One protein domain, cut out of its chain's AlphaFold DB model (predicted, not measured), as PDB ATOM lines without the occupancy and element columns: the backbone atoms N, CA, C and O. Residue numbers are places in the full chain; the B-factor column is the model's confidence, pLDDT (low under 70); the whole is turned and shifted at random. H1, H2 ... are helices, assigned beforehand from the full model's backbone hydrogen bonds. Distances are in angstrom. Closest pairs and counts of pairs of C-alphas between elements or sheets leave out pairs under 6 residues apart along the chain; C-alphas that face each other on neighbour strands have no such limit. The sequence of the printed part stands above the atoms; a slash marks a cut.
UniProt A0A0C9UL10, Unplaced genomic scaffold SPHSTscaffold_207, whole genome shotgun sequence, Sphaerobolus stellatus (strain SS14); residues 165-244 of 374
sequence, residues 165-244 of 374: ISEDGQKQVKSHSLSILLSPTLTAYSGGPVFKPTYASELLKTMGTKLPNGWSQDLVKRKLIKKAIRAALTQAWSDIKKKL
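Overview. This is residues 165 to 244 of the 374 residues of an uncharacterized protein of Sphaerobolus stellatus (strain SS14) (UniProt A0A0C9UL10). A long helix, H3, is crossed near its middle by H1 like an X, and the shorter H2 begins beside H3 and leads away from it, packing on H1 as it goes. The last turns of H3, residues 238 to 244, stick out free of the rest, and residues 182 to 196 form a long stretch with no named element. The printed part has 80 residues with three named helices in the order H1, H2, H3 and no named strand, and its class is all helix. It is compact, with a radius of gyration of the C-alphas of 12.3 A, and its C-alphas span 37 by 24 by 19 A, an outline that is only just elongated.

Along the chain. Find C-alpha 167 at (-38.880, 16.859, -11.509), where H1 begins; it runs through residues 167 to 181 and is 21.1 A long from first to last C-alpha. Go on past residues 182 to 196 to C-alpha 197 at (-22.672, 16.347, -1.622), where H2 begins; it holds residues 197 to 207 and measures 14.9 A. After residues 208 to 218, look for H3, residues 219 to 244, the longest helix at 37.3 A; it ends at C-alpha 244, at (-14.664, 16.257, -25.092).

Arrangement. Start at H1 and look across to H2: they touch, and their closest C-alphas, those of Ser 177 and Ala 200, are 6.5 A apart. These two helices run opposite ways at a steep tilt of 64 degrees. H1 also touches H3, which meets it with residues 228 to 236 alone; the closest C-alphas, those of Lys 174 and Ala 232, are 5.4 A apart. H1 and H3 run the same way at a steep tilt of 59 degrees. H2 touches H3, which takes part with residues 225 to 230 alone; the closest C-alphas, those of Pro 197 and Lys 226, are 5.3 A apart, and the two lines are about perpendicular, at 79 degrees. The helix packing is mostly crossed: of these three touching pairs, 0 are at a shallow tilt. Along the backbones of H1, H2 and H3, every O i to N i+4 pair is within hydrogen-bond range.

Size, cuts and confidence. The two C-alphas farthest apart, those of Gln 217 and Leu 244, are 38.6 A from each other. The printed part has no cut, and both links are long: 15 residues from H1 to H2 and 11 from H2 to H3. In the B-factor column you will find a mean pLDDT of the printed part of 71.4; 29 residues are under 70, namely residue 165, residue 179, residues 181 to 203 and residues 206 to 209.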
ATOM      1  N   ILE A 165     -37.996  13.370  -5.085       65.94
ATOM      2  CA  ILE A 165     -37.624  14.719  -5.529       65.94
ATOM      3  C   ILE A 165     -38.497  15.030  -6.740       65.94
ATOM      4  O   ILE A 165     -38.472  14.265  -7.708       65.94
ATOM      5  N   SER A 166     -39.236  16.137  -6.685       77.44
ATOM      6  CA  SER A 166     -39.994  16.644  -7.830       77.44
ATOM      7  C   SER A 166     -39.091  16.785  -9.060       77.44
ATOM      8  O   SER A 166     -37.885  17.008  -8.934       77.44
ATOM      9  N   GLU A 167     -39.650  16.680 -10.265       80.75
ATOM     10  CA  GLU A 167     -38.880  16.859 -11.509       80.75
ATOM     11  C   GLU A 167     -38.144  18.200 -11.539       80.75
ATOM     12  O   GLU A 167     -36.980  18.309 -11.919       80.75
ATOM     13  N   ASP A 168     -38.830  19.218 -11.051       76.75
ATOM     14  CA  ASP A 168     -38.338  20.565 -10.851       76.75
ATOM     15  C   ASP A 168     -37.142  20.625  -9.885       76.75
ATOM     16  O   ASP A 168     -36.119  21.251 -10.180       76.75
ATOM     17  N   GLY A 169     -37.226  19.914  -8.758       74.25
ATOM     18  CA  GLY A 169     -36.109  19.737  -7.836       74.25
ATOM     19  C   GLY A 169     -34.948  18.970  -8.474       74.25
ATOM     20  O   GLY A 169     -33.790  19.311  -8.242       74.25
ATOM     21  N   GLN A 170     -35.218  17.984  -9.337       78.81
ATOM     22  CA  GLN A 170     -34.170  17.276 -10.079       78.81
ATOM     23  C   GLN A 170     -33.463  18.181 -11.091       78.81
ATOM     24  O   GLN A 170     -32.234  18.147 -11.169       78.81
ATOM     25  N   LYS A 171     -34.202  19.011 -11.842       81.19
ATOM     26  CA  LYS A 171     -33.620  20.016 -12.750       81.19
ATOM     27  C   LYS A 171     -32.713  20.974 -11.983       81.19
ATOM     28  O   LYS A 171     -31.581  21.213 -12.401       81.19
ATOM     29  N   GLN A 172     -33.162  21.441 -10.818       77.50
ATOM     30  CA  GLN A 172     -32.370  22.313  -9.956       77.50
ATOM     31  C   GLN A 172     -31.101  21.616  -9.434       77.50
ATOM     32  O   GLN A 172     -30.010  22.177  -9.518       77.50
ATOM     33  N   VAL A 173     -31.205  20.366  -8.969       77.38
ATOM     34  CA  VAL A 173     -30.040  19.562  -8.560       77.38
ATOM     35  C   VAL A 173     -29.048  19.396  -9.714       77.38
ATOM     36  O   VAL A 173     -27.848  19.556  -9.494       77.38
ATOM     37  N   LYS A 174     -29.520  19.117 -10.936       79.38
ATOM     38  CA  LYS A 174     -28.669  18.983 -12.130       79.38
ATOM     39  C   LYS A 174     -27.951  20.289 -12.471       79.38
ATOM     40  O   LYS A 174     -26.728  20.283 -12.579       79.38
ATOM     41  N   SER A 175     -28.687  21.397 -12.562       77.06
ATOM     42  CA  SER A 175     -28.133  22.720 -12.882       77.06
ATOM     43  C   SER A 175     -27.053  23.148 -11.877       77.06
ATOM     44  O   SER A 175     -25.936  23.511 -12.257       77.06
ATOM     45  N   HIS A 176     -27.320  23.003 -10.574       74.38
ATOM     46  CA  HIS A 176     -26.332  23.334  -9.546       74.38
ATOM     47  C   HIS A 176     -25.143  22.370  -9.522       74.38
ATOM     48  O   HIS A 176     -24.017  22.814  -9.316       74.38
ATOM     49  N   SER A 177     -25.356  21.073  -9.759       73.19
ATOM     50  CA  SER A 177     -24.259  20.096  -9.842       73.19
ATOM     51  C   SER A 177     -23.309  20.427 -10.994       73.19
ATOM     52  O   SER A 177     -22.093  20.401 -10.813       73.19
ATOM     53  N   LEU A 178     -23.855  20.819 -12.148       74.44
ATOM     54  CA  LEU A 178     -23.063  21.288 -13.278       74.44
ATOM     55  C   LEU A 178     -22.312  22.584 -12.941       74.44
ATOM     56  O   LEU A 178     -21.118  22.691 -13.199       74.44
ATOM     57  N   SER A 179     -22.979  23.542 -12.295       69.06
ATOM     58  CA  SER A 179     -22.368  24.819 -11.895       69.06
ATOM     59  C   SER A 179     -21.191  24.630 -10.934       69.06
ATOM     60  O   SER A 179     -20.190  25.333 -11.021       69.06
ATOM     61  N   ILE A 180     -21.291  23.654 -10.028       70.44
ATOM     62  CA  ILE A 180     -20.209  23.288  -9.104       70.44
ATOM     63  C   ILE A 180     -19.034  22.715  -9.866       70.44
ATOM     64  O   ILE A 180     -17.896  23.095  -9.596       70.44
ATOM     65  N   LEU A 181     -19.312  21.848 -10.835       67.94
ATOM     66  CA  LEU A 181     -18.267  21.325 -11.688       67.94
ATOM     67  C   LEU A 181     -17.536  22.445 -12.416       67.94
ATOM     68  O   LEU A 181     -16.319  22.454 -12.515       67.94
ATOM     69  N   LEU A 182     -18.268  23.442 -12.881       68.31
ATOM     70  CA  LEU A 182     -17.695  24.553 -13.618       68.31
ATOM     71  C   LEU A 182     -17.151  25.674 -12.716       68.31
ATOM     72  O   LEU A 182     -16.608  26.657 -13.229       68.31
ATOM     73  N   SER A 183     -17.237  25.524 -11.390       66.38
ATOM     74  CA  SER A 183     -16.910  26.564 -10.413       66.38
ATOM     75  C   SER A 183     -15.451  27.027 -10.503       66.38
ATOM     76  O   SER A 183     -14.556  26.181 -10.553       66.38
ATOM     77  N   PRO A 184     -15.175  28.356 -10.443       52.00
ATOM     78  CA  PRO A 184     -13.837  28.973 -10.468       52.00
ATOM     79  C   PRO A 184     -12.840  28.416  -9.443       52.00
ATOM     80  O   PRO A 184     -11.634  28.569  -9.633       52.00
ATOM     81  N   THR A 185     -13.313  27.757  -8.395       58.50
ATOM     82  CA  THR A 185     -12.500  27.270  -7.286       58.50
ATOM     83  C   THR A 185     -11.837  25.920  -7.586       58.50
ATOM     84  O   THR A 185     -12.530  24.924  -7.754       58.50
ATOM     85  N   LEU A 186     -10.498  25.858  -7.550       49.81
ATOM     86  CA  LEU A 186      -9.699  24.615  -7.643       49.81
ATOM     87  C   LEU A 186     -10.119  23.539  -6.627       49.81
ATOM     88  O   LEU A 186     -10.002  22.347  -6.890       49.81
ATOM     89  N   THR A 187     -10.657  23.952  -5.479       51.41
ATOM     90  CA  THR A 187     -11.181  23.045  -4.451       51.41
ATOM     91  C   THR A 187     -12.346  22.192  -4.946       51.41
ATOM     92  O   THR A 187     -12.541  21.098  -4.425       51.41
ATOM     93  N   ALA A 188     -13.075  22.655  -5.968       51.41
ATOM     94  CA  ALA A 188     -14.113  21.889  -6.648       51.41
ATOM     95  C   ALA A 188     -13.564  20.712  -7.459       51.41
ATOM     96  O   ALA A 188     -14.377  19.951  -7.948       51.41
ATOM     97  N   TYR A 189     -12.239  20.578  -7.591       50.56
ATOM     98  CA  TYR A 189     -11.550  19.509  -8.317       50.56
ATOM     99  C   TYR A 189     -10.543  18.729  -7.455       50.56
ATOM    100  O   TYR A 189     -10.155  17.623  -7.786       50.56
ATOM    101  N   SER A 190     -10.104  19.251  -6.309       42.16
ATOM    102  CA  SER A 190      -9.005  18.629  -5.553       42.16
ATOM    103  C   SER A 190      -9.453  17.498  -4.611       42.16
ATOM    104  O   SER A 190      -9.070  17.516  -3.439       42.16
ATOM    105  N   GLY A 191     -10.344  16.586  -5.034       41.69
ATOM    106  CA  GLY A 191     -10.841  15.472  -4.196       41.69
ATOM    107  C   GLY A 191     -11.362  15.892  -2.807       41.69
ATOM    108  O   GLY A 191     -11.461  15.091  -1.877       41.69
ATOM    109  N   GLY A 192     -11.629  17.188  -2.632       44.44
ATOM    110  CA  GLY A 192     -11.806  17.822  -1.341       44.44
ATOM    111  C   GLY A 192     -13.269  17.818  -0.916       44.44
ATOM    112  O   GLY A 192     -14.158  17.466  -1.694       44.44
ATOM    113  N   PRO A 193     -13.580  18.278   0.307       40.94
ATOM    114  CA  PRO A 193     -14.948  18.380   0.811       40.94
ATOM    115  C   PRO A 193     -15.922  19.224  -0.042       40.94
ATOM    116  O   PRO A 193     -17.107  19.252   0.274       40.94
ATOM    117  N   VAL A 194     -15.460  19.858  -1.121       41.53
ATOM    118  CA  VAL A 194     -16.265  20.599  -2.106       41.53
ATOM    119  C   VAL A 194     -16.905  19.672  -3.155       41.53
ATOM    120  O   VAL A 194     -17.984  19.970  -3.653       41.53
ATOM    121  N   PHE A 195     -16.344  18.477  -3.372       48.00
ATOM    122  CA  PHE A 195     -17.024  17.360  -4.043       48.00
ATOM    123  C   PHE A 195     -17.908  16.539  -3.113       48.00
ATOM    124  O   PHE A 195     -18.616  15.625  -3.547       48.00
ATOM    125  N   LYS A 196     -17.908  16.841  -1.807       55.44
ATOM    126  CA  LYS A 196     -18.922  16.233  -0.963       55.44
ATOM    127  C   LYS A 196     -20.260  16.776  -1.457       55.44
ATOM    128  O   LYS A 196     -20.402  17.990  -1.611       55.44
ATOM    129  N   PRO A 197     -21.283  15.916  -1.542       56.34
ATOM    130  CA  PRO A 197     -22.672  16.347  -1.622       56.34
ATOM    131  C   PRO A 197     -22.999  17.471  -0.632       56.34
ATOM    132  O   PRO A 197     -23.962  18.184  -0.834       56.34
ATOM    133  N   THR A 198     -22.191  17.631   0.422       59.62
ATOM    134  CA  THR A 198     -22.159  18.765   1.338       59.62
ATOM    135  C   THR A 198     -22.052  20.140   0.659       59.62
ATOM    136  O   THR A 198     -22.929  20.943   0.922       59.62
ATOM    137  N   TYR A 199     -21.084  20.448  -0.218       62.25
ATOM    138  CA  TYR A 199     -20.984  21.803  -0.807       62.25
ATOM    139  C   TYR A 199     -22.129  22.100  -1.776       62.25
ATOM    140  O   TYR A 199     -22.761  23.149  -1.686       62.25
ATOM    141  N   ALA A 200     -22.480  21.121  -2.612       64.31
ATOM    142  CA  ALA A 200     -23.690  21.183  -3.424       64.31
ATOM    143  C   ALA A 200     -24.949  21.360  -2.575       64.31
ATOM    144  O   ALA A 200     -25.823  22.150  -2.917       64.31
ATOM    145  N   SER A 201     -25.018  20.679  -1.432       65.81
ATOM    146  CA  SER A 201     -26.116  20.843  -0.489       65.81
ATOM    147  C   SER A 201     -26.099  22.216   0.187       65.81
ATOM    148  O   SER A 201     -27.166  22.775   0.374       65.81
ATOM    149  N   GLU A 202     -24.943  22.804   0.509       69.69
ATOM    150  CA  GLU A 202     -24.881  24.172   1.050       69.69
ATOM    151  C   GLU A 202     -25.361  25.194   0.011       69.69
ATOM    152  O   GLU A 202     -26.194  26.041   0.329       69.69
ATOM    153  N   LEU A 203     -24.938  25.060  -1.251       67.19
ATOM    154  CA  LEU A 203     -25.419  25.915  -2.339       67.19
ATOM    155  C   LEU A 203     -26.941  25.776  -2.517       67.19
ATOM    156  O   LEU A 203     -27.664  26.773  -2.575       67.19
ATOM    157  N   LEU A 204     -27.449  24.541  -2.491       72.50
ATOM    158  CA  LEU A 204     -28.880  24.241  -2.547       72.50
ATOM    159  C   LEU A 204     -29.656  24.708  -1.307       72.50
ATOM    160  O   LEU A 204     -30.846  24.964  -1.421       72.50
ATOM    161  N   LYS A 205     -29.043  24.861  -0.128       73.94
ATOM    162  CA  LYS A 205     -29.734  25.479   1.022       73.94
ATOM    163  C   LYS A 205     -30.002  26.958   0.783       73.94
ATOM    164  O   LYS A 205     -31.016  27.466   1.245       73.94
ATOM    165  N   THR A 206     -29.089  27.636   0.091       67.94
ATOM    166  CA  THR A 206     -29.200  29.076  -0.173       67.94
ATOM    167  C   THR A 206     -30.056  29.400  -1.397       67.94
ATOM    168  O   THR A 206     -30.713  30.432  -1.408       67.94
ATOM    169  N   MET A 207     -30.077  28.516  -2.401       65.06
ATOM    170  CA  MET A 207     -30.694  28.780  -3.711       65.06
ATOM    171  C   MET A 207     -31.811  27.787  -4.088       65.06
ATOM    172  O   MET A 207     -32.552  28.015  -5.043       65.06
ATOM    173  N   GLY A 208     -31.933  26.668  -3.369       67.69
ATOM    174  CA  GLY A 208     -32.824  25.552  -3.691       67.69
ATOM    175  C   GLY A 208     -34.266  25.776  -3.252       67.69
ATOM    176  O   GLY A 208     -34.672  25.283  -2.202       67.69
ATOM    177  N   THR A 209     -35.052  26.482  -4.061       69.25
ATOM    178  CA  THR A 209     -36.474  26.752  -3.792       69.25
ATOM    179  C   THR A 209     -37.399  25.573  -4.088       69.25
ATOM    180  O   THR A 209     -38.503  25.530  -3.556       69.25
ATOM    181  N   LYS A 210     -36.968  24.602  -4.906       79.19
ATOM    182  CA  LYS A 210     -37.813  23.482  -5.360       79.19
ATOM    183  C   LYS A 210     -37.509  22.147  -4.666       79.19
ATOM    184  O   LYS A 210     -37.873  21.083  -5.165       79.19
ATOM    185  N   LEU A 211     -36.816  22.188  -3.528       78.38
ATOM    186  CA  LEU A 211     -36.490  21.001  -2.734       78.38
ATOM    187  C   LEU A 211     -37.547  20.728  -1.650       78.38
ATOM    188  O   LEU A 211     -38.191  21.666  -1.187       78.38
ATOM    189  N   PRO A 212     -37.704  19.469  -1.189       76.00
ATOM    190  CA  PRO A 212     -38.659  19.136  -0.136       76.00
ATOM    191  C   PRO A 212     -38.446  19.962   1.138       76.00
ATOM    192  O   PRO A 212     -37.323  20.102   1.622       76.00
ATOM    193  N   ASN A 213     -39.525  20.457   1.742       78.25
ATOM    194  CA  ASN A 213     -39.428  21.239   2.976       78.25
ATOM    195  C   ASN A 213     -38.743  20.441   4.098       78.25
ATOM    196  O   ASN A 213     -39.001  19.246   4.296       78.25
ATOM    197  N   GLY A 214     -37.840  21.115   4.816       80.50
ATOM    198  CA  GLY A 214     -37.058  20.514   5.896       80.50
ATOM    199  C   GLY A 214     -36.015  19.487   5.437       80.50
ATOM    200  O   GLY A 214     -35.452  18.798   6.286       80.50
ATOM    201  N   TRP A 215     -35.714  19.379   4.131       80.56
ATOM    202  CA  TRP A 215     -34.763  18.383   3.609       80.56
ATOM    203  C   TRP A 215     -33.379  18.454   4.261       80.56
ATOM    204  O   TRP A 215     -32.666  17.457   4.333       80.56
ATOM    205  N   SER A 216     -32.975  19.642   4.715       79.25
ATOM    206  CA  SER A 216     -31.686  19.845   5.359       79.25
ATOM    207  C   SER A 216     -31.666  19.322   6.791       79.25
ATOM    208  O   SER A 216     -30.587  18.976   7.253       79.25
ATOM    209  N   GLN A 217     -32.803  19.219   7.482       81.69
ATOM    210  CA  GLN A 217     -32.911  18.780   8.880       81.69
ATOM    211  C   GLN A 217     -33.263  17.290   8.979       81.69
ATOM    212  O   GLN A 217     -32.680  16.576   9.792       81.69
ATOM    213  N   ASP A 218     -34.139  16.814   8.096       80.94
ATOM    214  CA  ASP A 218     -34.561  15.418   7.996       80.94
ATOM    215  C   ASP A 218     -33.443  14.539   7.404       80.94
ATOM    216  O   ASP A 218     -32.954  14.773   6.297       80.94
ATOM    217  N   LEU A 219     -33.022  13.506   8.143       78.94
ATOM    218  CA  LEU A 219     -31.930  12.616   7.737       78.94
ATOM    219  C   LEU A 219     -32.239  11.815   6.466       78.94
ATOM    220  O   LEU A 219     -31.327  11.581   5.668       78.94
ATOM    221  N   VAL A 220     -33.487  11.392   6.274       76.50
ATOM    222  CA  VAL A 220     -33.915  10.586   5.125       76.50
ATOM    223  C   VAL A 220     -33.929  11.460   3.879       76.50
ATOM    224  O   VAL A 220     -33.240  11.148   2.901       76.50
ATOM    225  N   LYS A 221     -34.591  12.621   3.947       77.38
ATOM    226  CA  LYS A 221     -34.612  13.595   2.843       77.38
ATOM    227  C   LYS A 221     -33.205  14.090   2.511       77.38
ATOM    228  O   LYS A 221     -32.829  14.145   1.342       77.38
ATOM    229  N   ARG A 222     -32.365  14.361   3.516       78.62
ATOM    230  CA  ARG A 222     -30.960  14.746   3.303       78.62
ATOM    231  C   ARG A 222     -30.184  13.655   2.564       78.62
ATOM    232  O   ARG A 222     -29.422  13.971   1.650       78.62
ATOM    233  N   LYS A 223     -30.342  12.380   2.941       77.25
ATOM    234  CA  LYS A 223     -29.701  11.247   2.243       77.25
ATOM    235  C   LYS A 223     -30.180  11.140   0.793       77.25
ATOM    236  O   LYS A 223     -29.345  10.964  -0.093       77.25
ATOM    237  N   LEU A 224     -31.478  11.315   0.555       79.50
ATOM    238  CA  LEU A 224     -32.083  11.309  -0.776       79.50
ATOM    239  C   LEU A 224     -31.500  12.414  -1.677       79.50
ATOM    240  O   LEU A 224     -30.981  12.112  -2.751       79.50
ATOM    241  N   ILE A 225     -31.484  13.670  -1.210       79.38
ATOM    242  CA  ILE A 225     -30.897  14.799  -1.956       79.38
ATOM    243  C   ILE A 225     -29.410  14.554  -2.236       79.38
ATOM    244  O   ILE A 225     -28.947  14.737  -3.360       79.38
ATOM    245  N   LYS A 226     -28.649  14.066  -1.248       80.69
ATOM    246  CA  LYS A 226     -27.229  13.734  -1.448       80.69
ATOM    247  C   LYS A 226     -27.021  12.648  -2.503       80.69
ATOM    248  O   LYS A 226     -26.055  12.740  -3.257       80.69
ATOM    249  N   LYS A 227     -27.885  11.629  -2.558       79.25
ATOM    250  CA  LYS A 227     -27.837  10.577  -3.587       79.25
ATOM    251  C   LYS A 227     -28.111  11.165  -4.974       79.25
ATOM    252  O   LYS A 227     -27.355  10.884  -5.898       79.25
ATOM    253  N   ALA A 228     -29.118  12.031  -5.094       79.25
ATOM    254  CA  ALA A 228     -29.456  12.694  -6.351       79.25
ATOM    255  C   ALA A 228     -28.332  13.605  -6.867       79.25
ATOM    256  O   ALA A 228     -28.001  13.550  -8.047       79.25
ATOM    257  N   ILE A 229     -27.682  14.372  -5.984       80.06
ATOM    258  CA  ILE A 229     -26.513  15.192  -6.337       80.06
ATOM    259  C   ILE A 229     -25.380  14.321  -6.893       80.06
ATOM    260  O   ILE A 229     -24.814  14.644  -7.931       80.06
ATOM    261  N   ARG A 230     -25.048  13.200  -6.234       78.62
ATOM    262  CA  ARG A 230     -23.986  12.302  -6.730       78.62
ATOM    263  C   ARG A 230     -24.309  11.745  -8.110       78.62
ATOM    264  O   ARG A 230     -23.428  11.709  -8.964       78.62
ATOM    265  N   ALA A 231     -25.554  11.322  -8.320       78.69
ATOM    266  CA  ALA A 231     -25.997  10.817  -9.613       78.69
ATOM    267  C   ALA A 231     -25.895  11.904 -10.694       78.69
ATOM    268  O   ALA A 231     -25.337  11.652 -11.757       78.69
ATOM    269  N   ALA A 232     -26.342  13.128 -10.395       79.81
ATOM    270  CA  ALA A 232     -26.243  14.261 -11.311       79.81
ATOM    271  C   ALA A 232     -24.788  14.615 -11.661       79.81
ATOM    272  O   ALA A 232     -24.486  14.830 -12.831       79.81
ATOM    273  N   LEU A 233     -23.880  14.620 -10.680       78.81
ATOM    274  CA  LEU A 233     -22.446  14.843 -10.909       78.81
ATOM    275  C   LEU A 233     -21.826  13.744 -11.779       78.81
ATOM    276  O   LEU A 233     -21.113  14.047 -12.731       78.81
ATOM    277  N   THR A 234     -22.138  12.479 -11.491       80.69
ATOM    278  CA  THR A 234     -21.635  11.327 -12.261       80.69
ATOM    279  C   THR A 234     -22.105  11.390 -13.713       80.69
ATOM    280  O   THR A 234     -21.316  11.183 -14.635       80.69
ATOM    281  N   GLN A 235     -23.381  11.723 -13.927       83.06
ATOM    282  CA  GLN A 235     -23.934  11.887 -15.267       83.06
ATOM    283  C   GLN A 235     -23.260  13.047 -16.006       83.06
ATOM    284  O   GLN A 235     -22.797  12.860 -17.126       83.06
ATOM    285  N   ALA A 236     -23.130  14.211 -15.359       81.44
ATOM    286  CA  ALA A 236     -22.462  15.370 -15.945       81.44
ATOM    287  C   ALA A 236     -21.014  15.048 -16.347       81.44
ATOM    288  O   ALA A 236     -20.580  15.424 -17.431       81.44
ATOM    289  N   TRP A 237     -20.279  14.295 -15.525       80.88
ATOM    290  CA  TRP A 237     -18.941  13.799 -15.859       80.88
ATOM    291  C   TRP A 237     -18.919  12.905 -17.088       80.88
ATOM    292  O   TRP A 237     -18.111  13.117 -17.991       80.88
ATOM    293  N   SER A 238     -19.799  11.909 -17.139       82.62
ATOM    294  CA  SER A 238     -19.916  11.044 -18.311       82.62
ATOM    295  C   SER A 238     -20.207  11.867 -19.571       82.62
ATOM    296  O   SER A 238     -19.565  11.665 -20.601       82.62
ATOM    297  N   ASP A 239     -21.130  12.824 -19.487       84.56
ATOM    298  CA  ASP A 239     -21.532  13.652 -20.626       84.56
ATOM    299  C   ASP A 239     -20.405  14.583 -21.085       84.56
ATOM    300  O   ASP A 239     -20.161  14.707 -22.284       84.56
ATOM    301  N   ILE A 240     -19.666  15.180 -20.145       83.56
ATOM    302  CA  ILE A 240     -18.471  15.975 -20.443       83.56
ATOM    303  C   ILE A 240     -17.426  15.112 -21.135       83.56
ATOM    304  O   ILE A 240     -16.985  15.465 -22.223       83.56
ATOM    305  N   LYS A 241     -17.072  13.955 -20.561       83.38
ATOM    306  CA  LYS A 241     -16.064  13.056 -21.138       83.38
ATOM    307  C   LYS A 241     -16.426  12.645 -22.565       83.38
ATOM    308  O   LYS A 241     -15.566  12.684 -23.434       83.38
ATOM    309  N   LYS A 242     -17.694  12.306 -22.825       85.88
ATOM    310  CA  LYS A 242     -18.173  11.955 -24.173       85.88
ATOM    311  C   LYS A 242     -18.046  13.117 -25.157       85.88
ATOM    312  O   LYS A 242     -17.598  12.903 -26.275       85.88
ATOM    313  N   LYS A 243     -18.429  14.330 -24.747       86.31
ATOM    314  CA  LYS A 243     -18.405  15.517 -25.616       86.31
ATOM    315  C   LYS A 243     -17.005  16.094 -25.815       86.31
ATOM    316  O   LYS A 243     -16.792  16.792 -26.793       86.31
ATOM    317  N   LEU A 244     -16.051  15.816 -24.925       84.31
ATOM    318  CA  LEU A 244     -14.664  16.257 -25.092       84.31
ATOM    319  C   LEU A 244     -13.996  15.634 -26.329       84.31
ATOM    320  O   LEU A 244     -13.090  16.237 -26.889       84.31
TER     321      LEU A 244